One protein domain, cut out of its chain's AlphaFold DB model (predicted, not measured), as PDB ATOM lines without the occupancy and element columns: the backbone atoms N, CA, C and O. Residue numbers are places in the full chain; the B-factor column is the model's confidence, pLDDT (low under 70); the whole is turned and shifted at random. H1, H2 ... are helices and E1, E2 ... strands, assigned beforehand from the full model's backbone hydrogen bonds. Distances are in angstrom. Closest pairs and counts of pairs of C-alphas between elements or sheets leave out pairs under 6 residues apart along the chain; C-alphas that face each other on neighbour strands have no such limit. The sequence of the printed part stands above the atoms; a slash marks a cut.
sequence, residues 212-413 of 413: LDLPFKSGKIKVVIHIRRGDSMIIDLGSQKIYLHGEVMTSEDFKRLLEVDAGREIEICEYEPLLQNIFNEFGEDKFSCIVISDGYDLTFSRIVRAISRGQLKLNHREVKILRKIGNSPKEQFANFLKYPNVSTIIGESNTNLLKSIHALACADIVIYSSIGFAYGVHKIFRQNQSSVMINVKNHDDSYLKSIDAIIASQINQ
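What this domain is: This is residues 212 to 413 of the 413 residues of an uncharacterized protein of Nostoc sp. 'Peltigera membranacea cyanobiont' 213 (UniProt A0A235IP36). Two lobes stand end to end. In the larger, the parallel sheet E6 E5 E1 E7 E8 is a middle layer between H2 and H8 on one face and H6 and H7 on the other; in the smaller, the antiparallel sheet E2 E3 E4 has H3 and H4 on one face and H1 on the other. The 202 printed residues have eight named helices and eight named strands, in the order E1 E2 E3 E4 H1 H2 E5 H3 H4 H5 E6 H6 E7 H7 E8 H8; the class is mixed, helices and strands. The whole is compact, with a radius of gyration of the C-alphas of 18.2 A, but elongated, spanning 62 by 34 by 30 A.

Where its parts are: Find C-alpha 221 at (150.446, 175.805, 131.865); from there E1, residues 221 to 226, runs 16.2 A. In its sheet look for E5, 287 to 293, 19.4 A long, E6, 342 to 346, E7, 365 to 368, and E8, 388 to 391. The larger lobe also has H2, 268 to 282, 22.5 A, H5, 329 to 333, H6, 350 to 361, 16.6 A, H7, 373 to 381, and H8, 398 to 411, 20.8 A, ending at C-alpha 411 at (153.916, 181.282, 140.576). The smaller lobe has E2, 232 to 236, E3, 241 to 245, E4, 247 to 249, H1, 251 to 260, H3, 296 to 308, 18.2 A, and H4, 316 to 327, 16.5 A.

How they stand to each other: Look across the large sheet for backbone N and O atoms within hydrogen-bond range between neighbour strands: N 345 and O 291, 2.8 A, for E6 and E5, N 290 and O 223, 2.9 A, for E5 and E1, N 367 and O 224, 2.8 A, for E1 and E7, and N 390 and O 366, 2.8 A, for E7 and E8. H2 and H8 have heights over the sheet of 8.9 A and 7.8 A, H6 and H7 9.6 A and 10.4 A. H6 and H7 touch, closest at the C-alphas of Ala 361 and His 378, 4.9 A. H5 only grazes this sheet. E7, H7, E8 is a strand-helix-strand unit, parallel neighbour strands with a helix between, its crossover right-handed; E5, H3 H4 H5, E6 is another; E6, H6, E7 is a split, right-handed one, with E5 and E1 between its strands. E2 E3 E4 is a meander, each strand the antiparallel neighbour of the one before: find N 235 and O 242, 2.9 A, and N 249 and O 243, 2.9 A. The helical hairpin H3 and H4 only just touch, with 3 pairs of C-alphas within 8 A, closest Phe 300 and Gly 326, 6.4 A. Every O i to N i+4 pair is within hydrogen-bond range in H3, H4, H6, H7 and H8; H1 has 5 of 6, H2 8 of 11, and H5 0 of 1 but 2 of 2 O i to N i+3 pairs.

The domain as a whole: The two C-alphas farthest apart, of Gly 310 and Asn 412, are 62.2 A apart. The printed part has no cut and no long link. Its mean pLDDT is 91.1, and no printed residue is under 70.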
ATOM      1  N   LEU A 212     137.710 161.610 133.186       89.12
ATOM      2  CA  LEU A 212     138.361 161.703 131.883       89.12
ATOM      3  C   LEU A 212     139.841 161.988 132.080       89.12
ATOM      4  O   LEU A 212     140.226 163.085 132.473       89.12
ATOM      5  N   ASP A 213     140.659 161.001 131.743       90.88
ATOM      6  CA  ASP A 213     142.103 161.160 131.750       90.88
ATOM      7  C   ASP A 213     142.551 162.043 130.573       90.88
ATOM      8  O   ASP A 213     142.384 161.679 129.393       90.88
ATOM      9  N   LEU A 214     143.091 163.217 130.903       92.75
ATOM     10  CA  LEU A 214     143.743 164.122 129.965       92.75
ATOM     11  C   LEU A 214     145.256 164.071 130.167       92.75
ATOM     12  O   LEU A 214     145.716 164.129 131.304       92.75
ATOM     13  N   PRO A 215     146.045 164.091 129.083       90.31
ATOM     14  CA  PRO A 215     147.505 164.086 129.148       90.31
ATOM     15  C   PRO A 215     148.105 165.449 129.563       90.31
ATOM     16  O   PRO A 215     149.189 165.809 129.109       90.31
ATOM     17  N   PHE A 216     147.412 166.230 130.399       95.19
ATOM     18  CA  PHE A 216     147.989 167.437 130.987       95.19
ATOM     19  C   PHE A 216     148.888 167.073 132.166       95.19
ATOM     20  O   PHE A 216     148.474 166.373 133.089       95.19
ATOM     21  N   LYS A 217     150.120 167.582 132.159       93.44
ATOM     22  CA  LYS A 217     151.051 167.442 133.280       93.44
ATOM     23  C   LYS A 217     150.651 168.400 134.406       93.44
ATOM     24  O   LYS A 217     150.349 169.565 134.156       93.44
ATOM     25  N   SER A 218     150.650 167.905 135.645       92.12
ATOM     26  CA  SER A 218     150.355 168.723 136.829       92.12
ATOM     27  C   SER A 218     151.376 169.857 136.995       92.12
ATOM     28  O   SER A 218     152.556 169.663 136.705       92.12
ATOM     29  N   GLY A 219     150.921 171.028 137.455       93.38
ATOM     30  CA  GLY A 219     151.770 172.203 137.694       93.38
ATOM     31  C   GLY A 219     152.341 172.862 136.432       93.38
ATOM     32  O   GLY A 219     153.305 173.615 136.524       93.38
ATOM     33  N   LYS A 220     151.803 172.543 135.250       96.44
ATOM     34  CA  LYS A 220     152.194 173.143 133.969       96.44
ATOM     35  C   LYS A 220     151.053 173.978 133.398       96.44
ATOM     36  O   LYS A 220     149.885 173.643 133.599       96.44
ATOM     37  N   ILE A 221     151.407 174.991 132.612       97.44
ATOM     38  CA  ILE A 221     150.446 175.805 131.865       97.44
ATOM     39  C   ILE A 221     149.852 174.966 130.742       97.44
ATOM     40  O   ILE A 221     150.568 174.384 129.922       97.44
ATOM     41  N   LYS A 222     148.528 174.893 130.705       98.00
ATOM     42  CA  LYS A 222     147.764 174.051 129.792       98.00
ATOM     43  C   LYS A 222     147.518 174.799 128.492       98.00
ATOM     44  O   LYS A 222     146.730 175.743 128.445       98.00
ATOM     45  N   VAL A 223     148.156 174.338 127.423       98.50
ATOM     46  CA  VAL A 223     147.965 174.868 126.070       98.50
ATOM     47  C   VAL A 223     147.103 173.902 125.273       98.50
ATOM     48  O   VAL A 223     147.367 172.699 125.236       98.50
ATOM     49  N   VAL A 224     146.081 174.417 124.601       98.50
ATOM     50  CA  VAL A 224     145.305 173.651 123.628       98.50
ATOM     51  C   VAL A 224     145.409 174.309 122.269       98.50
ATOM     52  O   VAL A 224     145.059 175.473 122.108       98.50
ATOM     53  N   ILE A 225     145.842 173.539 121.277       98.06
ATOM     54  CA  ILE A 225     145.848 173.957 119.877       98.06
ATOM     55  C   ILE A 225     144.728 173.212 119.177       98.06
ATOM     56  O   ILE A 225     144.748 171.985 119.108       98.06
ATOM     57  N   HIS A 226     143.745 173.931 118.651       96.44
ATOM     58  CA  HIS A 226     142.669 173.325 117.884       96.44
ATOM     59  C   HIS A 226     142.826 173.616 116.399       96.44
ATOM     60  O   HIS A 226     142.681 174.755 115.947       96.44
ATOM     61  N   ILE A 227     143.044 172.549 115.640       92.81
ATOM     62  CA  ILE A 227     143.285 172.594 114.210       92.81
ATOM     63  C   ILE A 227     142.070 172.002 113.496       92.81
ATOM     64  O   ILE A 227     141.869 170.787 113.463       92.81
ATOM     65  N   ARG A 228     141.252 172.866 112.891       86.88
ATOM     66  CA  ARG A 228     140.083 172.456 112.102       86.88
ATOM     67  C   ARG A 228     140.526 172.009 110.707       86.88
ATOM     68  O   ARG A 228     140.668 172.840 109.820       86.88
ATOM     69  N   ARG A 229     140.781 170.711 110.527       82.44
ATOM     70  CA  ARG A 229     141.240 170.146 109.243       82.44
ATOM     71  C   ARG A 229     140.273 169.168 108.624       82.44
ATOM     72  O   ARG A 229     140.268 169.022 107.411       82.44
ATOM     73  N   GLY A 230     139.464 168.488 109.422       74.62
ATOM     74  CA  GLY A 230     138.626 167.435 108.895       74.62
ATOM     75  C   GLY A 230     137.515 167.941 107.997       74.62
ATOM     76  O   GLY A 230     137.369 167.436 106.899       74.62
ATOM     77  N   ASP A 231     136.743 168.947 108.398       78.81
ATOM     78  CA  ASP A 231     135.518 169.337 107.690       78.81
ATOM     79  C   ASP A 231     135.708 170.363 106.565       78.81
ATOM     80  O   ASP A 231     134.789 170.543 105.763       78.81
ATOM     81  N   SER A 232     136.878 170.998 106.502       82.31
ATOM     82  CA  SER A 232     137.302 171.918 105.452       82.31
ATOM     83  C   SER A 232     138.765 171.651 105.104       82.31
ATOM     84  O   SER A 232     139.647 171.944 105.906       82.31
ATOM     85  N   MET A 233     139.031 171.079 103.929       85.50
ATOM     86  CA  MET A 233     140.401 170.809 103.480       85.50
ATOM     87  C   MET A 233     140.536 170.814 101.961       85.50
ATOM     88  O   MET A 233     139.593 170.507 101.229       85.50
ATOM     89  N   ILE A 234     141.753 171.109 101.510       89.06
ATOM     90  CA  ILE A 234     142.194 170.908 100.134       89.06
ATOM     91  C   ILE A 234     143.121 169.696 100.132       89.06
ATOM     92  O   ILE A 234     144.138 169.684 100.822       89.06
ATOM     93  N   ILE A 235     142.777 168.668  99.358       90.44
ATOM     94  CA  ILE A 235     143.638 167.498  99.170       90.44
ATOM     95  C   ILE A 235     144.271 167.581  97.789       90.44
ATOM     96  O   ILE A 235     143.583 167.424  96.780       90.44
ATOM     97  N   ASP A 236     145.583 167.790  97.747       92.44
ATOM     98  CA  ASP A 236     146.355 167.739  96.510       92.44
ATOM     99  C   ASP A 236     146.721 166.288  96.158       92.44
ATOM    100  O   ASP A 236     147.388 165.586  96.922       92.44
ATOM    101  N   LEU A 237     146.256 165.822  94.997       93.88
ATOM    102  CA  LEU A 237     146.535 164.487  94.465       93.88
ATOM    103  C   LEU A 237     147.557 164.516  93.312       93.88
ATOM    104  O   LEU A 237     147.779 163.498  92.651       93.88
ATOM    105  N   GLY A 238     148.186 165.667  93.062       93.25
ATOM    106  CA  GLY A 238     149.159 165.920  92.003       93.25
ATOM    107  C   GLY A 238     148.504 166.336  90.687       93.25
ATOM    108  O   GLY A 238     148.757 167.429  90.194       93.25
ATOM    109  N   SER A 239     147.659 165.477  90.108       93.06
ATOM    110  CA  SER A 239     146.935 165.790  88.861       93.06
ATOM    111  C   SER A 239     145.653 166.593  89.075       93.06
ATOM    112  O   SER A 239     145.178 167.235  88.143       93.06
ATOM    113  N   GLN A 240     145.090 166.561  90.282       94.88
ATOM    114  CA  GLN A 240     143.910 167.338  90.651       94.88
ATOM    115  C   GLN A 240     143.909 167.658  92.145       94.88
ATOM    116  O   GLN A 240     144.572 166.985  92.938       94.88
ATOM    117  N   LYS A 241     143.111 168.657  92.528       95.19
ATOM    118  CA  LYS A 241     142.829 169.004  93.923       95.19
ATOM    119  C   LYS A 241     141.378 168.674  94.248       95.19
ATOM    120  O   LYS A 241     140.489 168.970  93.453       95.19
ATOM    121  N   ILE A 242     141.142 168.077  95.412       93.69
ATOM    122  CA  ILE A 242     139.796 167.891  95.961       93.69
ATOM    123  C   ILE A 242     139.549 169.007  96.971       93.69
ATOM    124  O   ILE A 242     140.302 169.134  97.934       93.69
ATOM    125  N   TYR A 243     138.477 169.767  96.765       92.12
ATOM    126  CA  TYR A 243     138.010 170.791  97.693       92.12
ATOM    127  C   TYR A 243     136.863 170.232  98.525       92.12
ATOM    128  O   TYR A 243     135.926 169.637  97.985       92.12
ATOM    129  N   LEU A 244     136.957 170.387  99.843       87.88
ATOM    130  CA  LEU A 244     136.008 169.809 100.785       87.88
ATOM    131  C   LEU A 244     135.489 170.885 101.722       87.88
ATOM    132  O   LEU A 244     136.275 171.560 102.378       87.88
ATOM    133  N   HIS A 245     134.169 170.990 101.833       86.44
ATOM    134  CA  HIS A 245     133.524 171.652 102.963       86.44
ATOM    135  C   HIS A 245     132.211 170.963 103.285       86.44
ATOM    136  O   HIS A 245     131.176 171.215 102.670       86.44
ATOM    137  N   GLY A 246     132.271 170.013 104.209       81.44
ATOM    138  CA  GLY A 246     131.163 169.107 104.454       81.44
ATOM    139  C   GLY A 246     130.826 168.189 103.267       81.44
ATOM    140  O   GLY A 246     130.377 167.083 103.482       81.44
ATOM    141  N   GLU A 247     131.075 168.558 102.022       85.94
ATOM    142  CA  GLU A 247     130.931 167.721 100.834       85.94
ATOM    143  C   GLU A 247     132.069 168.030  99.858       85.94
ATOM    144  O   GLU A 247     132.793 169.015 100.033       85.94
ATOM    145  N   VAL A 248     132.254 167.165  98.857       90.12
ATOM    146  CA  VAL A 248     133.152 167.466  97.734       90.12
ATOM    147  C   VAL A 248     132.521 168.599  96.936       90.12
ATOM    148  O   VAL A 248     131.361 168.494  96.541       90.12
ATOM    149  N   MET A 249     133.280 169.661  96.694       92.25
ATOM    150  CA  MET A 249     132.799 170.848  95.993       92.25
ATOM    151  C   MET A 249     133.751 171.294  94.891       92.25
ATOM    152  O   MET A 249     134.867 170.786  94.752       92.25
ATOM    153  N   THR A 250     133.273 172.231  94.076       92.75
ATOM    154  CA  THR A 250     134.080 172.866  93.036       92.75
ATOM    155  C   THR A 250     135.095 173.833  93.653       92.75
ATOM    156  O   THR A 250     134.958 174.265  94.799       92.75
ATOM    157  N   SER A 251     136.128 174.181  92.883       93.12
ATOM    158  CA  SER A 251     137.117 175.193  93.277       93.12
ATOM    159  C   SER A 251     136.451 176.556  93.486       93.12
ATOM    160  O   SER A 251     136.759 177.274  94.433       93.12
ATOM    161  N   GLU A 252     135.499 176.900  92.619       93.50
ATOM    162  CA  GLU A 252     134.754 178.154  92.641       93.50
ATOM    163  C   GLU A 252     133.874 178.271  93.890       93.50
ATOM    164  O   GLU A 252     133.897 179.305  94.558       93.50
ATOM    165  N   ASP A 253     133.144 177.210  94.247       91.81
ATOM    166  CA  ASP A 253     132.313 177.200  95.457       91.81
ATOM    167  C   ASP A 253     133.169 177.265  96.725       91.81
ATOM    168  O   ASP A 253     132.820 177.970  97.675       91.81
ATOM    169  N   PHE A 254     134.323 176.593  96.728       90.38
ATOM    170  CA  PHE A 254     135.264 176.673  97.843       90.38
ATOM    171  C   PHE A 254     135.851 178.083  97.996       90.38
ATOM    172  O   PHE A 254     135.931 178.589  99.111       90.38
ATOM    173  N   LYS A 255     136.196 178.765  96.896       89.94
ATOM    174  CA  LYS A 255     136.658 180.165  96.939       89.94
ATOM    175  C   LYS A 255     135.603 181.103  97.522       89.94
ATOM    176  O   LYS A 255     135.919 181.866  98.426       89.94
ATOM    177  N   ARG A 256     134.344 180.989  97.080       89.44
ATOM    178  CA  ARG A 256     133.222 181.765  97.646       89.44
ATOM    179  C   ARG A 256     133.038 181.508  99.140       89.44
ATOM    180  O   ARG A 256     132.729 182.421  99.894       89.44
ATOM    181  N   LEU A 257     133.242 180.269  99.586       85.88
ATOM    182  CA  LEU A 257     133.208 179.942 101.010       85.88
ATOM    183  C   LEU A 257     134.331 180.652 101.782       85.88
ATOM    184  O   LEU A 257     134.081 181.158 102.875       85.88
ATOM    185  N   LEU A 258     135.551 180.700 101.237       84.62
ATOM    186  CA  LEU A 258     136.690 181.370 101.874       84.62
ATOM    187  C   LEU A 258     136.518 182.891 101.967       84.62
ATOM    188  O   LEU A 258     137.023 183.488 102.912       84.62
ATOM    189  N   GLU A 259     135.781 183.509 101.042       86.31
ATOM    190  CA  GLU A 259     135.414 184.932 101.131       86.31
ATOM    191  C   GLU A 259     134.550 185.223 102.371       86.31
ATOM    192  O   GLU A 259     134.641 186.303 102.952       86.31
ATOM    193  N   VAL A 260     133.744 184.249 102.806       81.94
ATOM    194  CA  VAL A 260     132.887 184.357 103.999       81.94
ATOM    195  C   VAL A 260     133.612 183.893 105.268       81.94
ATOM    196  O   VAL A 260     133.387 184.442 106.345       81.94
ATOM    197  N   ASP A 261     134.476 182.880 105.166       78.25
ATOM    198  CA  ASP A 261     135.168 182.265 106.302       78.25
ATOM    199  C   ASP A 261     136.631 181.939 105.959       78.25
ATOM    200  O   ASP A 261     137.032 180.781 105.782       78.25
ATOM    201  N   ALA A 262     137.451 182.990 105.890       77.50
ATOM    202  CA  ALA A 262     138.878 182.900 105.578       77.50
ATOM    203  C   ALA A 262     139.669 182.052 106.596       77.50
ATOM    204  O   ALA A 262     140.774 181.590 106.301       77.50
ATOM    205  N   GLY A 263     139.120 181.797 107.790       72.81
ATOM    206  CA  GLY A 263     139.729 180.953 108.824       72.81
ATOM    207  C   GLY A 263     139.759 179.455 108.488       72.81
ATOM    208  O   GLY A 263     140.232 178.660 109.299       72.81
ATOM    209  N   ARG A 264     139.240 179.039 107.325       76.38
ATOM    210  CA  ARG A 264     139.187 177.624 106.906       76.38
ATOM    211  C   ARG A 264     140.423 177.134 106.168       76.38
ATOM    212  O   ARG A 264     140.711 175.943 106.210       76.38
ATOM    213  N   GLU A 265     141.153 178.029 105.518       78.19
ATOM    214  CA  GLU A 265     142.416 177.715 104.848       78.19
ATOM    215  C   GLU A 265     143.565 178.100 105.779       78.19
ATOM    216  O   GLU A 265     144.203 179.137 105.602       78.19
ATOM    217  N   ILE A 266     143.725 177.335 106.860       83.69
ATOM    218  CA  ILE A 266     144.911 177.420 107.710       83.69
ATOM    219  C   ILE A 266     145.610 176.068 107.670       83.69
ATOM    220  O   ILE A 266     145.027 175.025 108.002       83.69
ATOM    221  N   GLU A 267     146.864 176.095 107.255       88.00
ATOM    222  CA  GLU A 267     147.732 174.938 107.190       88.00
ATOM    223  C   GLU A 267     148.237 174.551 108.586       88.00
ATOM    224  O   GLU A 267     148.461 175.383 109.461       88.00
ATOM    225  N   ILE A 268     148.449 173.250 108.811       89.88
ATOM    226  CA  ILE A 268     148.956 172.734 110.101       89.88
ATOM    227  C   ILE A 268     150.292 173.399 110.472       89.88
ATOM    228  O   ILE A 268     150.535 173.675 111.646       89.88
ATOM    229  N   CYS A 269     151.134 173.683 109.475       91.12
ATOM    230  CA  CYS A 269     152.434 174.317 109.671       91.12
ATOM    231  C   CYS A 269     152.353 175.774 110.144       91.12
ATOM    232  O   CYS A 269     153.357 176.278 110.622       91.12
ATOM    233  N   GLU A 270     151.200 176.448 110.069       93.19
ATOM    234  CA  GLU A 270     151.057 177.830 110.556       93.19
ATOM    235  C   GLU A 270     150.938 177.908 112.086       93.19
ATOM    236  O   GLU A 270     151.237 178.933 112.690       93.19
ATOM    237  N   TYR A 271     150.546 176.812 112.740       95.81
ATOM    238  CA  TYR A 271     150.412 176.754 114.200       95.81
ATOM    239  C   TYR A 271     151.744 176.489 114.914       95.81
ATOM    240  O   TYR A 271     151.922 176.891 116.062       95.81
ATOM    241  N   GLU A 272     152.664 175.778 114.257       94.44
ATOM    242  CA  GLU A 272     153.947 175.369 114.841       94.44
ATOM    243  C   GLU A 272     154.845 176.573 115.199       94.44
ATOM    244  O   GLU A 272     155.302 176.614 116.342       94.44
ATOM    245  N   PRO A 273     155.025 177.595 114.333       95.00
ATOM    246  CA  PRO A 273     155.786 178.797 114.670       95.00
ATOM    247  C   PRO A 273     155.244 179.540 115.889       95.00
ATOM    248  O   PRO A 273     156.023 180.019 116.707       95.00
ATOM    249  N   LEU A 274     153.918 179.607 116.046       96.19
ATOM    250  CA  LEU A 274     153.294 180.278 117.185       96.19
ATOM    251  C   LEU A 274     153.599 179.547 118.500       96.19
ATOM    252  O   LEU A 274     153.984 180.173 119.484       96.19
ATOM    253  N   LEU A 275     153.479 178.214 118.508       97.06
ATOM    254  CA  LEU A 275     153.852 177.403 119.668       97.06
ATOM    255  C   LEU A 275     155.350 177.525 119.976       97.06
ATOM    256  O   LEU A 275     155.731 177.685 121.134       97.06
ATOM    257  N   GLN A 276     156.191 177.483 118.943       96.56
ATOM    258  CA  GLN A 276     157.635 177.611 119.093       96.56
ATOM    259  C   GLN A 276     158.025 178.982 119.656       96.56
ATOM    260  O   GLN A 276     158.903 179.050 120.508       96.56
ATOM    261  N   ASN A 277     157.353 180.060 119.243       96.75
ATOM    262  CA  ASN A 277     157.595 181.395 119.787       96.75
ATOM    263  C   ASN A 277     157.293 181.449 121.295       96.75
ATOM    264  O   ASN A 277     158.120 181.904 122.078       96.75
ATOM    265  N   ILE A 278     156.162 180.872 121.721       97.81
ATOM    266  CA  ILE A 278     155.806 180.747 123.145       97.81
ATOM    267  C   ILE A 278     156.873 179.949 123.912       97.81
ATOM    268  O   ILE A 278     157.276 180.339 125.008       97.81
ATOM    269  N   PHE A 279     157.343 178.833 123.352       97.94
ATOM    270  CA  PHE A 279     158.367 178.003 123.990       97.94
ATOM    271  C   PHE A 279     159.727 178.695 124.070       97.94
ATOM    272  O   PHE A 279     160.400 178.562 125.090       97.94
ATOM    273  N   ASN A 280     160.122 179.438 123.038       97.50
ATOM    274  CA  ASN A 280     161.377 180.182 123.021       97.50
ATOM    275  C   ASN A 280     161.379 181.310 124.059       97.50
ATOM    276  O   ASN A 280     162.387 181.503 124.731       97.50
ATOM    277  N   GLU A 281     160.258 182.022 124.204       97.88
ATOM    278  CA  GLU A 281     160.140 183.147 125.136       97.88
ATOM    279  C   GLU A 281     160.092 182.682 126.598       97.88
ATOM    280  O   GLU A 281     160.785 183.215 127.463       97.88
ATOM    281  N   PHE A 282     159.286 181.658 126.897       97.69
ATOM    282  CA  PHE A 282     158.973 181.304 128.284       97.69
ATOM    283  C   PHE A 282     159.619 180.006 128.774       97.69
ATOM    284  O   PHE A 282     159.641 179.779 129.987       97.69
ATOM    285  N   GLY A 283     160.153 179.179 127.877       97.81
ATOM    286  CA  GLY A 283     160.678 177.843 128.163       97.81
ATOM    287  C   GLY A 283     159.630 176.746 127.953       97.81
ATOM    288  O   GLY A 283     158.573 176.747 128.584       97.81
ATOM    289  N   GLU A 284     159.936 175.782 127.077       97.56
ATOM    290  CA  GLU A 284     159.062 174.643 126.741       97.56
ATOM    291  C   GLU A 284     158.587 173.878 127.986       97.56
ATOM    292  O   GLU A 284     157.424 173.474 128.086       97.56
ATOM    293  N   ASP A 285     159.479 173.684 128.956       97.19
ATOM    294  CA  ASP A 285     159.234 172.843 130.116       97.19
ATOM    295  C   ASP A 285     158.085 173.358 130.988       97.19
ATOM    296  O   ASP A 285     157.495 172.557 131.706       97.19
ATOM    297  N   LYS A 286     157.711 174.642 130.910       97.50
ATOM    298  CA  LYS A 286     156.593 175.230 131.670       97.50
ATOM    299  C   LYS A 286     155.211 174.826 131.157       97.50
ATOM    300  O   LYS A 286     154.229 174.966 131.888       97.50
ATOM    301  N   PHE A 287     155.121 174.300 129.940       98.19
ATOM    302  CA  PHE A 287     153.849 174.043 129.274       98.19
ATOM    303  C   PHE A 287     153.517 172.552 129.194       98.19
ATOM    304  O   PHE A 287     154.391 171.688 129.143       98.19
ATOM    305  N   SER A 288     152.221 172.254 129.138       98.19
ATOM    306  CA  SER A 288     151.667 170.962 128.744       98.19
ATOM    307  C   SER A 288     150.655 171.202 127.633       98.19
ATOM    308  O   SER A 288     149.652 171.882 127.842       98.19
ATOM    309  N   CYS A 289     150.905 170.645 126.453       98.44
ATOM    310  CA  CYS A 289     150.166 170.987 125.247       98.44
ATOM    311  C   CYS A 289     149.344 169.806 124.716       98.44
ATOM    312  O   CYS A 289     149.805 168.663 124.670       98.44
ATOM    313  N   ILE A 290     148.121 170.091 124.270       98.38
ATOM    314  CA  ILE A 290     147.256 169.142 123.566       98.38
ATOM    315  C   ILE A 290     146.874 169.733 122.211       98.38
ATOM    316  O   ILE A 290     146.246 170.787 122.137       98.38
ATOM    317  N   VAL A 291     147.202 169.023 121.134       97.69
ATOM    318  CA  VAL A 291     146.743 169.352 119.781       97.69
ATOM    319  C   VAL A 291     145.489 168.544 119.463       97.69
ATOM    320  O   VAL A 291     145.506 167.313 119.474       97.69
ATOM    321  N   ILE A 292     144.395 169.236 119.174       96.44
ATOM    322  CA  ILE A 292     143.094 168.659 118.850       96.44
ATOM    323  C   ILE A 292     142.828 168.843 117.361       96.44
ATOM    324  O   ILE A 292     142.976 169.945 116.832       96.44
ATOM    325  N   SER A 293     142.377 167.784 116.697       93.69
ATOM    326  CA  SER A 293     141.822 167.888 115.350       93.69
ATOM    327  C   SER A 293     140.762 166.819 115.098       93.69
ATOM    328  O   SER A 293     140.952 165.646 115.423       93.69
ATOM    329  N   ASP A 294     139.640 167.221 114.515       88.50
ATOM    330  CA  ASP A 294     138.481 166.379 114.231       88.50
ATOM    331  C   ASP A 294     138.002 166.529 112.773       88.50
ATOM    332  O   ASP A 294     138.562 167.299 111.992       88.50
ATOM    333  N   GLY A 295     136.989 165.737 112.397       85.56
ATOM    334  CA  GLY A 295     136.307 165.770 111.093       85.56
ATOM    335  C   GLY A 295     136.937 164.919 109.973       85.56
ATOM    336  O   GLY A 295     136.456 164.964 108.839       85.56
ATOM    337  N   TYR A 296     138.023 164.189 110.253       85.44
ATOM    338  CA  TYR A 296     138.722 163.359 109.270       85.44
ATOM    339  C   TYR A 296     137.860 162.197 108.776       85.44
ATOM    340  O   TYR A 296     137.664 162.052 107.569       85.44
ATOM    341  N   ASP A 297     137.341 161.367 109.680       83.06
ATOM    342  CA  ASP A 297     136.533 160.199 109.327       83.06
ATOM    343  C   ASP A 297     135.316 160.604 108.496       83.06
ATOM    344  O   ASP A 297     135.052 159.992 107.455       83.06
ATOM    345  N   LEU A 298     134.615 161.665 108.909       81.19
ATOM    346  CA  LEU A 298     133.455 162.185 108.193       81.19
ATOM    347  C   LEU A 298     133.820 162.584 106.759       81.19
ATOM    348  O   LEU A 298     133.123 162.218 105.808       81.19
ATOM    349  N   THR A 299     134.922 163.307 106.597       86.31
ATOM    350  CA  THR A 299     135.380 163.786 105.294       86.31
ATOM    351  C   THR A 299     135.865 162.665 104.398       86.31
ATOM    352  O   THR A 299     135.438 162.582 103.247       86.31
ATOM    353  N   PHE A 300     136.662 161.731 104.912       86.88
ATOM    354  CA  PHE A 300     137.091 160.579 104.125       86.88
ATOM    355  C   PHE A 300     135.917 159.687 103.717       86.88
ATOM    356  O   PHE A 300     135.889 159.219 102.578       86.88
ATOM    357  N   SER A 301     134.919 159.487 104.582       83.38
ATOM    358  CA  SER A 301     133.693 158.767 104.210       83.38
ATOM    359  C   SER A 301     132.922 159.490 103.095       83.38
ATOM    360  O   SER A 301     132.444 158.850 102.159       83.38
ATOM    361  N   ARG A 302     132.862 160.826 103.119       86.19
ATOM    362  CA  ARG A 302     132.221 161.633 102.063       86.19
ATOM    363  C   ARG A 302     132.964 161.589 100.733       86.19
ATOM    364  O   ARG A 302     132.318 161.448  99.699       86.19
ATOM    365  N   ILE A 303     134.297 161.623 100.746       89.44
ATOM    366  CA  ILE A 303     135.106 161.441  99.532       89.44
ATOM    367  C   ILE A 303     134.858 160.052  98.939       89.44
ATOM    368  O   ILE A 303     134.559 159.937  97.755       89.44
ATOM    369  N   VAL A 304     134.932 158.995  99.757       86.06
ATOM    370  CA  VAL A 304     134.686 157.615  99.303       86.06
ATOM    371  C   VAL A 304     133.297 157.489  98.677       86.06
ATOM    372  O   VAL A 304     133.167 156.906  97.602       86.06
ATOM    373  N   ARG A 305     132.282 158.101  99.292       84.12
ATOM    374  CA  ARG A 305     130.913 158.149  98.769       84.12
ATOM    375  C   ARG A 305     130.799 158.911  97.445       84.12
ATOM    376  O   ARG A 305     130.104 158.461  96.540       84.12
ATOM    377  N   ALA A 306     131.478 160.048  97.309       88.44
ATOM    378  CA  ALA A 306     131.508 160.793  96.052       88.44
ATOM    379  C   ALA A 306     132.159 159.965  94.931       88.44
ATOM    380  O   ALA A 306     131.687 159.979  93.792       88.44
ATOM    381  N   ILE A 307     133.204 159.193  95.247       87.06
ATOM    382  CA  ILE A 307     133.846 158.309  94.269       87.06
ATOM    383  C   ILE A 307     132.941 157.129  93.908       87.06
ATOM    384  O   ILE A 307     132.795 156.811  92.725       87.06
ATOM    385  N   SER A 308     132.313 156.484  94.897       78.94
ATOM    386  CA  SER A 308     131.448 155.322  94.658       78.94
ATOM    387  C   SER A 308     130.243 155.671  93.784       78.94
ATOM    388  O   SER A 308     129.901 154.889  92.901       78.94
ATOM    389  N   ARG A 309     129.693 156.882  93.949       82.94
ATOM    390  CA  ARG A 309     128.603 157.448  93.134       82.94
ATOM    391  C   ARG A 309     129.059 158.028  91.790       82.94
ATOM    392  O   ARG A 309     128.250 158.574  91.047       82.94
ATOM    393  N   GLY A 310     130.355 157.981  91.480       84.25
ATOM    394  CA  GLY A 310     130.918 158.523  90.239       84.25
ATOM    395  C   GLY A 310     130.930 160.054  90.136       84.25
ATOM    396  O   GLY A 310     131.246 160.570  89.064       84.25
ATOM    397  N   GLN A 311     130.625 160.765  91.227       88.44
ATOM    398  CA  GLN A 311     130.689 162.229  91.323       88.44
ATOM    399  C   GLN A 311     132.140 162.723  91.348       88.44
ATOM    400  O   GLN A 311     132.441 163.793  90.833       88.44
ATOM    401  N   LEU A 312     133.044 161.912  91.903       91.19
ATOM    402  CA  LEU A 312     134.480 162.158  91.902       91.19
ATOM    403  C   LEU A 312     135.202 161.028  91.162       91.19
ATOM    404  O   LEU A 312     135.116 159.861  91.541       91.19
ATOM    405  N   LYS A 313     135.931 161.364  90.097       92.31
ATOM    406  CA  LYS A 313     136.701 160.390  89.312       92.31
ATOM    407  C   LYS A 313     138.175 160.506  89.672       92.31
ATOM    408  O   LYS A 313     138.800 161.516  89.373       92.31
ATOM    409  N   LEU A 314     138.713 159.452  90.281       92.50
ATOM    410  CA  LEU A 314     140.130 159.345  90.616       92.50
ATOM    411  C   LEU A 314     140.786 158.213  89.821       92.50
ATOM    412  O   LEU A 314     140.200 157.139  89.654       92.50
ATOM    413  N   ASN A 315     142.014 158.431  89.361       92.19
ATOM    414  CA  ASN A 315     142.870 157.388  88.807       92.19
ATOM    415  C   ASN A 315     143.528 156.550  89.927       92.19
ATOM    416  O   ASN A 315     143.456 156.871  91.114       92.19
ATOM    417  N   HIS A 316     144.191 155.450  89.562       89.31
ATOM    418  CA  HIS A 316     144.775 154.527  90.545       89.31
ATOM    419  C   HIS A 316     145.832 155.183  91.454       89.31
ATOM    420  O   HIS A 316     145.892 154.893  92.653       89.31
ATOM    421  N   ARG A 317     146.650 156.093  90.907       93.69
ATOM    422  CA  ARG A 317     147.676 156.824  91.666       93.69
ATOM    423  C   ARG A 317     147.033 157.760  92.687       93.69
ATOM    424  O   ARG A 317     147.439 157.764  93.845       93.69
ATOM    425  N   GLU A 318     146.009 158.493  92.276       94.19
ATOM    426  CA  GLU A 318     145.242 159.415  93.119       94.19
ATOM    427  C   GLU A 318     144.538 158.689  94.274       94.19
ATOM    428  O   GLU A 318     144.643 159.111  95.425       94.19
ATOM    429  N   VAL A 319     143.913 157.535  94.009       90.44
ATOM    430  CA  VAL A 319     143.319 156.684  95.058       90.44
ATOM    431  C   VAL A 319     144.376 156.219  96.064       90.44
ATOM    432  O   VAL A 319     144.113 156.188  97.267       90.44
ATOM    433  N   LYS A 320     145.587 155.873  95.602       89.38
ATOM    434  CA  LYS A 320     146.695 155.464  96.480       89.38
ATOM    435  C   LYS A 320     147.158 156.611  97.385       89.38
ATOM    436  O   LYS A 320     147.391 156.371  98.570       89.38
ATOM    437  N   ILE A 321     147.257 157.833  96.855       91.12
ATOM    438  CA  ILE A 321     147.586 159.036  97.637       91.12
ATOM    439  C   ILE A 321     146.496 159.290  98.679       91.12
ATOM    440  O   ILE A 321     146.797 159.356  99.869       91.12
ATOM    441  N   LEU A 322     145.229 159.329  98.260       90.31
ATOM    442  CA  LEU A 322     144.094 159.557  99.154       90.31
ATOM    443  C   LEU A 322     144.057 158.536 100.303       90.31
ATOM    444  O   LEU A 322     143.851 158.899 101.460       90.31
ATOM    445  N   ARG A 323     144.311 157.257 100.000       86.19
ATOM    446  CA  ARG A 323     144.378 156.185 101.000       86.19
ATOM    447  C   ARG A 323     145.497 156.408 102.016       86.19
ATOM    448  O   ARG A 323     145.297 156.134 103.194       86.19
ATOM    449  N   LYS A 324     146.661 156.898 101.574       88.19
ATOM    450  CA  LYS A 324     147.776 157.237 102.467       88.19
ATOM    451  C   LYS A 324     147.372 158.356 103.431       88.19
ATOM    452  O   LYS A 324     147.548 158.200 104.632       88.19
ATOM    453  N   ILE A 325     146.769 159.429 102.914       86.31
ATOM    454  CA  ILE A 325     146.331 160.573 103.731       86.31
ATOM    455  C   ILE A 325     145.261 160.135 104.747       86.31
ATOM    456  O   ILE A 325     145.347 160.497 105.917       86.31
ATOM    457  N   GLY A 326     144.293 159.314 104.325       82.50
ATOM    458  CA  GLY A 326     143.190 158.870 105.186       82.50
ATOM    459  C   GLY A 326     143.564 157.832 106.242       82.50
ATOM    460  O   GLY A 326     142.931 157.782 107.292       82.50
ATOM    461  N   ASN A 327     144.585 157.007 106.000       82.50
ATOM    462  CA  ASN A 327     145.010 155.985 106.963       82.50
ATOM    463  C   ASN A 327     145.927 156.533 108.061       82.50
ATOM    464  O   ASN A 327     146.031 155.916 109.121       82.50
ATOM    465  N   SER A 328     146.567 157.674 107.817       83.19
ATOM    466  CA  SER A 328     147.572 158.233 108.715       83.19
ATOM    467  C   SER A 328     147.326 159.715 109.027       83.19
ATOM    468  O   SER A 328     148.230 160.532 108.853       83.19
ATOM    469  N   PRO A 329     146.143 160.110 109.544       81.69
ATOM    470  CA  PRO A 329     145.905 161.506 109.915       81.69
ATOM    471  C   PRO A 329     146.921 161.991 110.960       81.69
ATOM    472  O   PRO A 329     147.363 163.131 110.907       81.69
ATOM    473  N   LYS A 330     147.380 161.097 111.851       83.44
ATOM    474  CA  LYS A 330     148.405 161.392 112.864       83.44
ATOM    475  C   LYS A 330     149.768 161.774 112.280       83.44
ATOM    476  O   LYS A 330     150.472 162.556 112.905       83.44
ATOM    477  N   GLU A 331     150.137 161.267 111.099       86.94
ATOM    478  CA  GLU A 331     151.419 161.619 110.462       86.94
ATOM    479  C   GLU A 331     151.476 163.111 110.106       86.94
ATOM    480  O   GLU A 331     152.544 163.710 110.164       86.94
ATOM    481  N   GLN A 332     150.328 163.742 109.829       87.38
ATOM    482  CA  GLN A 332     150.257 165.180 109.545       87.38
ATOM    483  C   GLN A 332     150.606 166.043 110.769       87.38
ATOM    484  O   GLN A 332     150.978 167.200 110.615       87.38
ATOM    485  N   PHE A 333     150.521 165.475 111.977       91.44
ATOM    486  CA  PHE A 333     150.840 166.143 113.241       91.44
ATOM    487  C   PHE A 333     152.185 165.689 113.822       91.44
ATOM    488  O   PHE A 333     152.502 166.019 114.963       91.44
ATOM    489  N   ALA A 334     152.993 164.940 113.063       91.50
ATOM    490  CA  ALA A 334     154.268 164.411 113.544       91.50
ATOM    491  C   ALA A 334     155.238 165.512 114.007       91.50
ATOM    492  O   ALA A 334     156.001 165.288 114.942       91.50
ATOM    493  N   ASN A 335     155.178 166.706 113.408       92.38
ATOM    494  CA  ASN A 335     155.983 167.847 113.845       92.38
ATOM    495  C   ASN A 335     155.686 168.261 115.291       92.38
ATOM    496  O   ASN A 335     156.620 168.481 116.053       92.38
ATOM    497  N   PHE A 336     154.415 168.274 115.697       94.31
ATOM    498  CA  PHE A 336     154.028 168.575 117.077       94.31
ATOM    499  C   PHE A 336     154.524 167.523 118.066       94.31
ATOM    500  O   PHE A 336     154.887 167.850 119.187       94.31
ATOM    501  N   LEU A 337     154.580 166.259 117.647       93.44
ATOM    502  CA  LEU A 337     155.023 165.154 118.499       93.44
ATOM    503  C   LEU A 337     156.544 165.121 118.727       93.44
ATOM    504  O   LEU A 337     157.018 164.261 119.466       93.44
ATOM    505  N   LYS A 338     157.312 166.034 118.117       94.31
ATOM    506  CA  LYS A 338     158.741 166.210 118.420       94.31
ATOM    507  C   LYS A 338     158.965 166.796 119.817       94.31
ATOM    508  O   LYS A 338     160.024 166.565 120.392       94.31
ATOM    509  N   TYR A 339     157.979 167.514 120.356       95.62
ATOM    510  CA  TYR A 339     158.050 168.123 121.679       95.62
ATOM    511  C   TYR A 339     157.535 167.144 122.757       95.62
ATOM    512  O   TYR A 339     156.375 166.720 122.698       95.62
ATOM    513  N   PRO A 340     158.340 166.768 123.770       94.75
ATOM    514  CA  PRO A 340     157.960 165.806 124.818       94.75
ATOM    515  C   PRO A 340     156.820 166.266 125.747       94.75
ATOM    516  O   PRO A 340     156.317 165.487 126.569       94.75
ATOM    517  N   ASN A 341     156.430 167.537 125.695       96.81
ATOM    518  CA  ASN A 341     155.295 168.098 126.428       96.81
ATOM    519  C   ASN A 341     154.021 168.246 125.574       96.81
ATOM    520  O   ASN A 341     153.008 168.717 126.095       96.81
ATOM    521  N   VAL A 342     154.049 167.824 124.306       97.38
ATOM    522  CA  VAL A 342     152.904 167.877 123.394       97.38
ATOM    523  C   VAL A 342     152.282 166.490 123.222       97.38
ATOM    524  O   VAL A 342     152.951 165.484 122.995       97.38
ATOM    525  N   SER A 343     150.957 166.440 123.291       97.06
ATOM    526  CA  SER A 343     150.143 165.259 123.001       97.06
ATOM    527  C   SER A 343     149.057 165.589 121.974       97.06
ATOM    528  O   SER A 343     148.847 166.754 121.633       97.06
ATOM    529  N   THR A 344     148.369 164.575 121.440       96.00
ATOM    530  CA  THR A 344     147.368 164.770 120.378       96.00
ATOM    531  C   THR A 344     146.047 164.051 120.671       96.00
ATOM    532  O   THR A 344     146.035 162.923 121.169       96.00
ATOM    533  N   ILE A 345     144.928 164.684 120.313       95.44
ATOM    534  CA  ILE A 345     143.582 164.098 120.264       95.44
ATOM    535  C   ILE A 345     143.086 164.246 118.822       95.44
ATOM    536  O   ILE A 345     142.562 165.290 118.440       95.44
ATOM    537  N   ILE A 346     143.298 163.207 118.008       92.81
ATOM    538  CA  ILE A 346     142.990 163.224 116.569       92.81
ATOM    539  C   ILE A 346     141.858 162.250 116.241       92.81
ATOM    540  O   ILE A 346     141.903 161.084 116.646       92.81
ATOM    541  N   GLY A 347     140.898 162.719 115.444       88.56
ATOM    542  CA  GLY A 347     139.832 161.917 114.844       88.56
ATOM    543  C   GLY A 347     138.558 161.814 115.682       88.56
ATOM    544  O   GLY A 347     138.500 162.225 116.844       88.56
ATOM    545  N   GLU A 348     137.520 161.244 115.077       85.94
ATOM    546  CA  GLU A 348     136.164 161.243 115.612       85.94
ATOM    547  C   GLU A 348     135.865 160.011 116.472       85.94
ATOM    548  O   GLU A 348     135.780 158.869 116.017       85.94
ATOM    549  N   SER A 349     135.661 160.251 117.763       88.81
ATOM    550  CA  SER A 349     135.039 159.292 118.670       88.81
ATOM    551  C   SER A 349     134.332 160.037 119.793       88.81
ATOM    552  O   SER A 349     134.691 161.171 120.111       88.81
ATOM    553  N   ASN A 350     133.356 159.391 120.432       89.44
ATOM    554  CA  ASN A 350     132.703 159.949 121.617       89.44
ATOM    555  C   ASN A 350     133.731 160.295 122.707       89.44
ATOM    556  O   ASN A 350     133.704 161.394 123.245       89.44
ATOM    557  N   THR A 351     134.698 159.411 122.967       91.75
ATOM    558  CA  THR A 351     135.776 159.664 123.933       91.75
ATOM    559  C   THR A 351     136.634 160.864 123.539       91.75
ATOM    560  O   THR A 351     136.907 161.706 124.390       91.75
ATOM    561  N   ASN A 352     137.035 160.979 122.268       93.69
ATOM    562  CA  ASN A 352     137.805 162.133 121.804       93.69
ATOM    563  C   ASN A 352     137.002 163.424 121.933       93.69
ATOM    564  O   ASN A 352     137.556 164.405 122.398       93.69
ATOM    565  N   LEU A 353     135.707 163.427 121.601       93.88
ATOM    566  CA  LEU A 353     134.858 164.604 121.781       93.88
ATOM    567  C   LEU A 353     134.822 165.047 123.250       93.88
ATOM    568  O   LEU A 353     135.041 166.222 123.534       93.88
ATOM    569  N   LEU A 354     134.602 164.115 124.184       94.62
ATOM    570  CA  LEU A 354     134.612 164.419 125.617       94.62
ATOM    571  C   LEU A 354     135.971 164.965 126.075       94.62
ATOM    572  O   LEU A 354     136.023 165.982 126.765       94.62
ATOM    573  N   LYS A 355     137.072 164.324 125.657       96.31
ATOM    574  CA  LYS A 355     138.432 164.780 125.974       96.31
ATOM    575  C   LYS A 355     138.726 166.151 125.372       96.31
ATOM    576  O   LYS A 355     139.307 166.980 126.055       96.31
ATOM    577  N   SER A 356     138.297 166.419 124.144       96.75
ATOM    578  CA  SER A 356     138.469 167.716 123.490       96.75
ATOM    579  C   SER A 356     137.708 168.819 124.219       96.75
ATOM    580  O   SER A 356     138.286 169.867 124.493       96.75
ATOM    581  N   ILE A 357     136.444 168.569 124.590       96.75
ATOM    582  CA  ILE A 357     135.648 169.507 125.396       96.75
ATOM    583  C   ILE A 357     136.356 169.785 126.724       96.75
ATOM    584  O   ILE A 357     136.535 170.945 127.088       96.75
ATOM    585  N   HIS A 358     136.803 168.736 127.421       96.81
ATOM    586  CA  HIS A 358     137.471 168.893 128.710       96.81
ATOM    587  C   HIS A 358     138.811 169.616 128.603       96.81
ATOM    588  O   HIS A 358     139.087 170.502 129.408       96.81
ATOM    589  N   ALA A 359     139.617 169.286 127.593       97.50
ATOM    590  CA  ALA A 359     140.899 169.929 127.360       97.50
ATOM    591  C   ALA A 359     140.721 171.432 127.136       97.50
ATOM    592  O   ALA A 359     141.391 172.227 127.787       97.50
ATOM    593  N   LEU A 360     139.769 171.816 126.282       97.38
ATOM    594  CA  LEU A 360     139.436 173.215 126.014       97.38
ATOM    595  C   LEU A 360     138.886 173.933 127.252       97.38
ATOM    596  O   LEU A 360     139.281 175.064 127.509       97.38
ATOM    597  N   ALA A 361     138.012 173.297 128.037       96.12
ATOM    598  CA  ALA A 361     137.481 173.885 129.271       96.12
ATOM    599  C   ALA A 361     138.567 174.113 130.342       96.12
ATOM    600  O   ALA A 361     138.452 175.045 131.133       96.12
ATOM    601  N   CYS A 362     139.616 173.281 130.355       95.69
ATOM    602  CA  CYS A 362     140.746 173.372 131.286       95.69
ATOM    603  C   CYS A 362     141.902 174.257 130.803       95.69
ATOM    604  O   CYS A 362     142.868 174.405 131.547       95.69
ATOM    605  N   ALA A 363     141.884 174.722 129.555       97.56
ATOM    606  CA  ALA A 363     143.036 175.368 128.940       97.56
ATOM    607  C   ALA A 363     143.299 176.756 129.538       97.56
ATOM    608  O   ALA A 363     142.380 177.564 129.647       97.56
ATOM    609  N   ASP A 364     144.563 177.057 129.824       97.50
ATOM    610  CA  ASP A 364     145.011 178.411 130.159       97.50
ATOM    611  C   ASP A 364     145.221 179.226 128.873       97.50
ATOM    612  O   ASP A 364     144.951 180.426 128.817       97.50
ATOM    613  N   ILE A 365     145.675 178.553 127.809       98.19
ATOM    614  CA  ILE A 365     145.931 179.137 126.491       98.19
ATOM    615  C   ILE A 365     145.224 178.298 125.424       98.19
ATOM    616  O   ILE A 365     145.426 177.085 125.344       98.19
ATOM    617  N   VAL A 366     144.428 178.939 124.566       98.12
ATOM    618  CA  VAL A 366     143.773 178.303 123.414       98.12
ATOM    619  C   VAL A 366     144.255 178.945 122.121       98.12
ATOM    620  O   VAL A 366     143.980 180.115 121.870       98.12
ATOM    621  N   ILE A 367     144.915 178.167 121.268       97.69
ATOM    622  CA  ILE A 367     145.302 178.560 119.909       97.69
ATOM    623  C   ILE A 367     144.285 177.974 118.924       97.69
ATOM    624  O   ILE A 367     144.038 176.766 118.928       97.69
ATOM    625  N   TYR A 368     143.677 178.810 118.082       95.25
ATOM    626  CA  TYR A 368     142.575 178.398 117.205       95.25
ATOM    627  C   TYR A 368     142.562 179.133 115.854       95.25
ATOM    628  O   TYR A 368     143.094 180.232 115.721       95.25
ATOM    629  N   SER A 369     141.909 178.539 114.848       89.38
ATOM    630  CA  SER A 369     141.712 179.150 113.522       89.38
ATOM    631  C   SER A 369     140.476 180.035 113.400       89.38
ATOM    632  O   SER A 369     140.530 181.114 112.814       89.38
ATOM    633  N   SER A 370     139.337 179.569 113.912       85.38
ATOM    634  CA  SER A 370     138.028 180.199 113.706       85.38
ATOM    635  C   SER A 370     137.175 180.189 114.971       85.38
ATOM    636  O   SER A 370     137.412 179.411 115.896       85.38
ATOM    637  N   ILE A 371     136.137 181.029 115.000       83.12
ATOM    638  CA  ILE A 371     135.204 181.237 116.131       83.12
ATOM    639  C   ILE A 371     134.251 180.026 116.330       83.12
ATOM    640  O   ILE A 371     133.118 180.150 116.777       83.12
ATOM    641  N   GLY A 372     134.686 178.821 115.951       88.12
ATOM    642  CA  GLY A 372     133.906 177.589 116.007       88.12
ATOM    643  C   GLY A 372     134.059 176.834 117.328       88.12
ATOM    644  O   GLY A 372     134.036 177.410 118.413       88.12
ATOM    645  N   PHE A 373     134.223 175.513 117.218       92.62
ATOM    646  CA  PHE A 373     134.223 174.577 118.344       92.62
ATOM    647  C   PHE A 373     135.151 174.993 119.496       92.62
ATOM    648  O   PHE A 373     134.671 175.184 120.608       92.62
ATOM    649  N   ALA A 374     136.448 175.197 119.241       94.81
ATOM    650  CA  ALA A 374     137.400 175.544 120.298       94.81
ATOM    651  C   ALA A 374     137.072 176.854 121.012       94.81
ATOM    652  O   ALA A 374     137.069 176.900 122.242       94.81
ATOM    653  N   TYR A 375     136.745 177.892 120.239       93.75
ATOM    654  CA  TYR A 375     136.393 179.190 120.791       93.75
ATOM    655  C   TYR A 375     135.152 179.095 121.685       93.75
ATOM    656  O   TYR A 375     135.184 179.502 122.846       93.75
ATOM    657  N   GLY A 376     134.071 178.516 121.155       92.94
ATOM    658  CA  GLY A 376     132.800 178.420 121.862       92.94
ATOM    659  C   GLY A 376     132.872 177.526 123.096       92.94
ATOM    660  O   GLY A 376     132.378 177.913 124.148       92.94
ATOM    661  N   VAL A 377     133.526 176.362 123.000       95.50
ATOM    662  CA  VAL A 377     133.670 175.429 124.132       95.50
ATOM    663  C   VAL A 377     134.421 176.104 125.269       95.50
ATOM    664  O   VAL A 377     133.952 176.079 126.404       95.50
ATOM    665  N   HIS A 378     135.559 176.731 124.963       96.00
ATOM    666  CA  HIS A 378     136.357 177.398 125.979       96.00
ATOM    667  C   HIS A 378     135.582 178.557 126.622       96.00
ATOM    668  O   HIS A 378     135.510 178.638 127.843       96.00
ATOM    669  N   LYS A 379     134.920 179.412 125.831       92.44
ATOM    670  CA  LYS A 379     134.120 180.528 126.364       92.44
ATOM    671  C   LYS A 379     132.953 180.079 127.246       92.44
ATOM    672  O   LYS A 379     132.690 180.739 128.245       92.44
ATOM    673  N   ILE A 380     132.270 178.993 126.882       92.38
ATOM    674  CA  ILE A 380     131.072 178.518 127.587       92.38
ATOM    675  C   ILE A 380     131.422 177.746 128.863       92.38
ATOM    676  O   ILE A 380     130.738 177.904 129.872       92.38
ATOM    677  N   PHE A 381     132.451 176.894 128.821       94.44
ATOM    678  CA  PHE A 381     132.709 175.921 129.887       94.44
ATOM    679  C   PHE A 381     133.919 176.231 130.769       94.44
ATOM    680  O   PHE A 381     134.093 175.562 131.787       94.44
ATOM    681  N   ARG A 382     134.768 177.211 130.428       92.69
ATOM    682  CA  ARG A 382     135.896 177.573 131.303       92.69
ATOM    683  C   ARG A 382     135.409 178.018 132.684       92.69
ATOM    684  O   ARG A 382     134.342 178.623 132.810       92.69
ATOM    685  N   GLN A 383     136.203 177.743 133.715       86.44
ATOM    686  CA  GLN A 383     136.000 178.345 135.038       86.44
ATOM    687  C   GLN A 383     136.394 179.827 135.010       86.44
ATOM    688  O   GLN A 383     136.986 180.293 134.036       86.44
ATOM    689  N   ASN A 384     136.095 180.564 136.083       78.00
ATOM    690  CA  ASN A 384     136.383 182.000 136.249       78.00
ATOM    691  C   ASN A 384     137.891 182.340 136.350       78.00
ATOM    692  O   ASN A 384     138.276 183.274 137.048       78.00
ATOM    693  N   GLN A 385     138.752 181.584 135.676       83.62
ATOM    694  CA  GLN A 385     140.190 181.796 135.602       83.62
ATOM    695  C   GLN A 385     140.542 182.618 134.356       83.62
ATOM    696  O   GLN A 385     139.886 182.529 133.311       83.62
ATOM    697  N   SER A 386     141.584 183.441 134.477       87.88
ATOM    698  CA  SER A 386     142.157 184.170 133.347       87.88
ATOM    699  C   SER A 386     142.696 183.187 132.312       87.88
ATOM    700  O   SER A 386     143.374 182.226 132.661       87.88
ATOM    701  N   SER A 387     142.408 183.435 131.037       95.06
ATOM    702  CA  SER A 387     142.907 182.623 129.929       95.06
ATOM    703  C   SER A 387     143.213 183.493 128.716       95.06
ATOM    704  O   SER A 387     142.642 184.577 128.555       95.06
ATOM    705  N   VAL A 388     144.105 183.008 127.855       96.88
ATOM    706  CA  VAL A 388     144.490 183.670 126.605       96.88
ATOM    707  C   VAL A 388     143.945 182.878 125.425       96.88
ATOM    708  O   VAL A 388     144.110 181.666 125.330       96.88
ATOM    709  N   MET A 389     143.293 183.571 124.496       96.81
ATOM    710  CA  MET A 389     142.793 182.986 123.255       96.81
ATOM    711  C   MET A 389     143.518 183.639 122.082       96.81
ATOM    712  O   MET A 389     143.390 184.843 121.883       96.81
ATOM    713  N   ILE A 390     144.262 182.850 121.309       96.88
ATOM    714  CA  ILE A 390     145.109 183.328 120.214       96.88
ATOM    715  C   ILE A 390     144.536 182.823 118.896       96.88
ATOM    716  O   ILE A 390     144.462 181.614 118.656       96.88
ATOM    717  N   ASN A 391     144.132 183.751 118.031       94.94
ATOM    718  CA  ASN A 391     143.768 183.407 116.667       94.94
ATOM    719  C   ASN A 391     145.035 183.308 115.812       94.94
ATOM    720  O   ASN A 391     145.783 184.271 115.694       94.94
ATOM    721  N   VAL A 392     145.259 182.161 115.175       94.44
ATOM    722  CA  VAL A 392     146.492 181.912 114.411       94.44
ATOM    723  C   VAL A 392     146.690 182.871 113.228       94.44
ATOM    724  O   VAL A 392     147.829 183.169 112.897       94.44
ATOM    725  N   LYS A 393     145.622 183.424 112.631       89.75
ATOM    726  CA  LYS A 393     145.719 184.406 111.533       89.75
ATOM    727  C   LYS A 393     145.824 185.851 112.013       89.75
ATOM    728  O   LYS A 393     146.477 186.659 111.368       89.75
ATOM    729  N   ASN A 394     145.178 186.167 113.132       86.00
ATOM    730  CA  ASN A 394     145.029 187.533 113.626       86.00
ATOM    731  C   ASN A 394     145.632 187.655 115.028       86.00
ATOM    732  O   ASN A 394     144.903 187.849 116.003       86.00
ATOM    733  N   HIS A 395     146.951 187.499 115.128       88.19
ATOM    734  CA  HIS A 395     147.692 187.718 116.364       88.19
ATOM    735  C   HIS A 395     148.821 188.726 116.149       88.19
ATOM    736  O   HIS A 395     149.381 188.833 115.061       88.19
ATOM    737  N   ASP A 396     149.144 189.453 117.210       92.06
ATOM    738  CA  ASP A 396     150.343 190.274 117.344       92.06
ATOM    739  C   ASP A 396     151.097 189.838 118.607       92.06
ATOM    740  O   ASP A 396     150.572 189.075 119.413       92.06
ATOM    741  N   ASP A 397     152.307 190.335 118.840       93.12
ATOM    742  CA  ASP A 397     153.109 189.902 119.993       93.12
ATOM    743  C   ASP A 397     152.518 190.301 121.366       93.12
ATOM    744  O   ASP A 397     153.067 189.945 122.411       93.12
ATOM    745  N   SER A 398     151.372 190.998 121.425       94.06
ATOM    746  CA  SER A 398     150.714 191.324 122.698       94.06
ATOM    747  C   SER A 398     150.197 190.087 123.444       94.06
ATOM    748  O   SER A 398     150.072 190.127 124.675       94.06
ATOM    749  N   TYR A 399     149.961 188.961 122.750       94.62
ATOM    750  CA  TYR A 399     149.585 187.716 123.426       94.62
ATOM    751  C   TYR A 399     150.693 187.233 124.368       94.62
ATOM    752  O   TYR A 399     150.372 186.666 125.411       94.62
ATOM    753  N   LEU A 400     151.974 187.499 124.067       95.56
ATOM    754  CA  LEU A 400     153.095 187.107 124.926       95.56
ATOM    755  C   LEU A 400     152.986 187.781 126.295       95.56
ATOM    756  O   LEU A 400     153.079 187.110 127.317       95.56
ATOM    757  N   LYS A 401     152.645 189.075 126.342       96.00
ATOM    758  CA  LYS A 401     152.404 189.788 127.611       96.00
ATOM    759  C   LYS A 401     151.254 189.176 128.411       96.00
ATOM    760  O   LYS A 401     151.292 189.133 129.637       96.00
ATOM    761  N   SER A 402     150.225 188.698 127.716       96.25
ATOM    762  CA  SER A 402     149.079 188.052 128.362       96.25
ATOM    763  C   SER A 402     149.447 186.670 128.919       96.25
ATOM    764  O   SER A 402     148.961 186.289 129.981       96.25
ATOM    765  N   ILE A 403     150.330 185.933 128.235       96.75
ATOM    766  CA  ILE A 403     150.887 184.663 128.722       96.75
ATOM    767  C   ILE A 403     151.790 184.899 129.937       96.75
ATOM    768  O   ILE A 403     151.669 184.172 130.920       96.75
ATOM    769  N   ASP A 404     152.640 185.925 129.906       96.62
ATOM    770  CA  ASP A 404     153.503 186.292 131.034       96.62
ATOM    771  C   ASP A 404     152.684 186.582 132.302       96.62
ATOM    772  O   ASP A 404     152.974 186.060 133.378       96.62
ATOM    773  N   ALA A 405     151.563 187.297 132.161       95.50
ATOM    774  CA  ALA A 405     150.634 187.528 133.266       95.50
ATOM    775  C   ALA A 405     150.035 186.222 133.833       95.50
ATOM    776  O   ALA A 405     149.880 186.096 135.051       95.50
ATOM    777  N   ILE A 406     149.729 185.231 132.982       94.56
ATOM    778  CA  ILE A 406     149.284 183.901 133.437       94.56
ATOM    779  C   ILE A 406     150.406 183.197 134.205       94.56
ATOM    780  O   ILE A 406     150.159 182.711 135.310       94.56
ATOM    781  N   ILE A 407     151.627 183.179 133.661       94.31
ATOM    782  CA  ILE A 407     152.801 182.574 134.310       94.31
ATOM    783  C   ILE A 407     153.013 183.186 135.697       94.31
ATOM    784  O   ILE A 407     153.107 182.460 136.687       94.31
ATOM    785  N   ALA A 408     153.023 184.517 135.787       94.50
ATOM    786  CA  ALA A 408     153.187 185.231 137.046       94.50
ATOM    787  C   ALA A 408     152.072 184.893 138.051       94.50
ATOM    788  O   ALA A 408     152.337 184.761 139.244       94.50
ATOM    789  N   SER A 409     150.830 184.713 137.589       91.62
ATOM    790  CA  SER A 409     149.707 184.359 138.465       91.62
ATOM    791  C   SER A 409     149.822 182.953 139.062       91.62
ATOM    792  O   SER A 409     149.456 182.764 140.219       91.62
ATOM    793  N   GLN A 410     150.375 181.988 138.315       88.44
ATOM    794  CA  GLN A 410     150.557 180.612 138.786       88.44
ATOM    795  C   GLN A 410     151.736 180.464 139.753       88.44
ATOM    796  O   GLN A 410     151.688 179.603 140.618       88.44
ATOM    797  N   ILE A 411     152.774 181.300 139.640       85.25
ATOM    798  CA  ILE A 411     153.916 181.282 140.576       85.25
ATOM    799  C   ILE A 411     153.501 181.739 141.986       85.25
ATOM    800  O   ILE A 411     154.130 181.358 142.969       85.25
ATOM    801  N   ASN A 412     152.453 182.558 142.086       81.00
ATOM    802  CA  ASN A 412     151.978 183.128 143.347       81.00
ATOM    803  C   ASN A 412     150.880 182.294 144.042       81.00
ATOM    804  O   ASN A 412     150.403 182.706 145.100       81.00
ATOM    805  N   GLN A 413     150.457 181.174 143.446       78.12
ATOM    806  CA  GLN A 413     149.517 180.203 144.024       78.12
ATOM    807  C   GLN A 413     150.282 179.003 144.571       78.12
ATOM    808  O   GLN A 413     149.872 178.504 145.644       78.12
TER     809      GLN A 413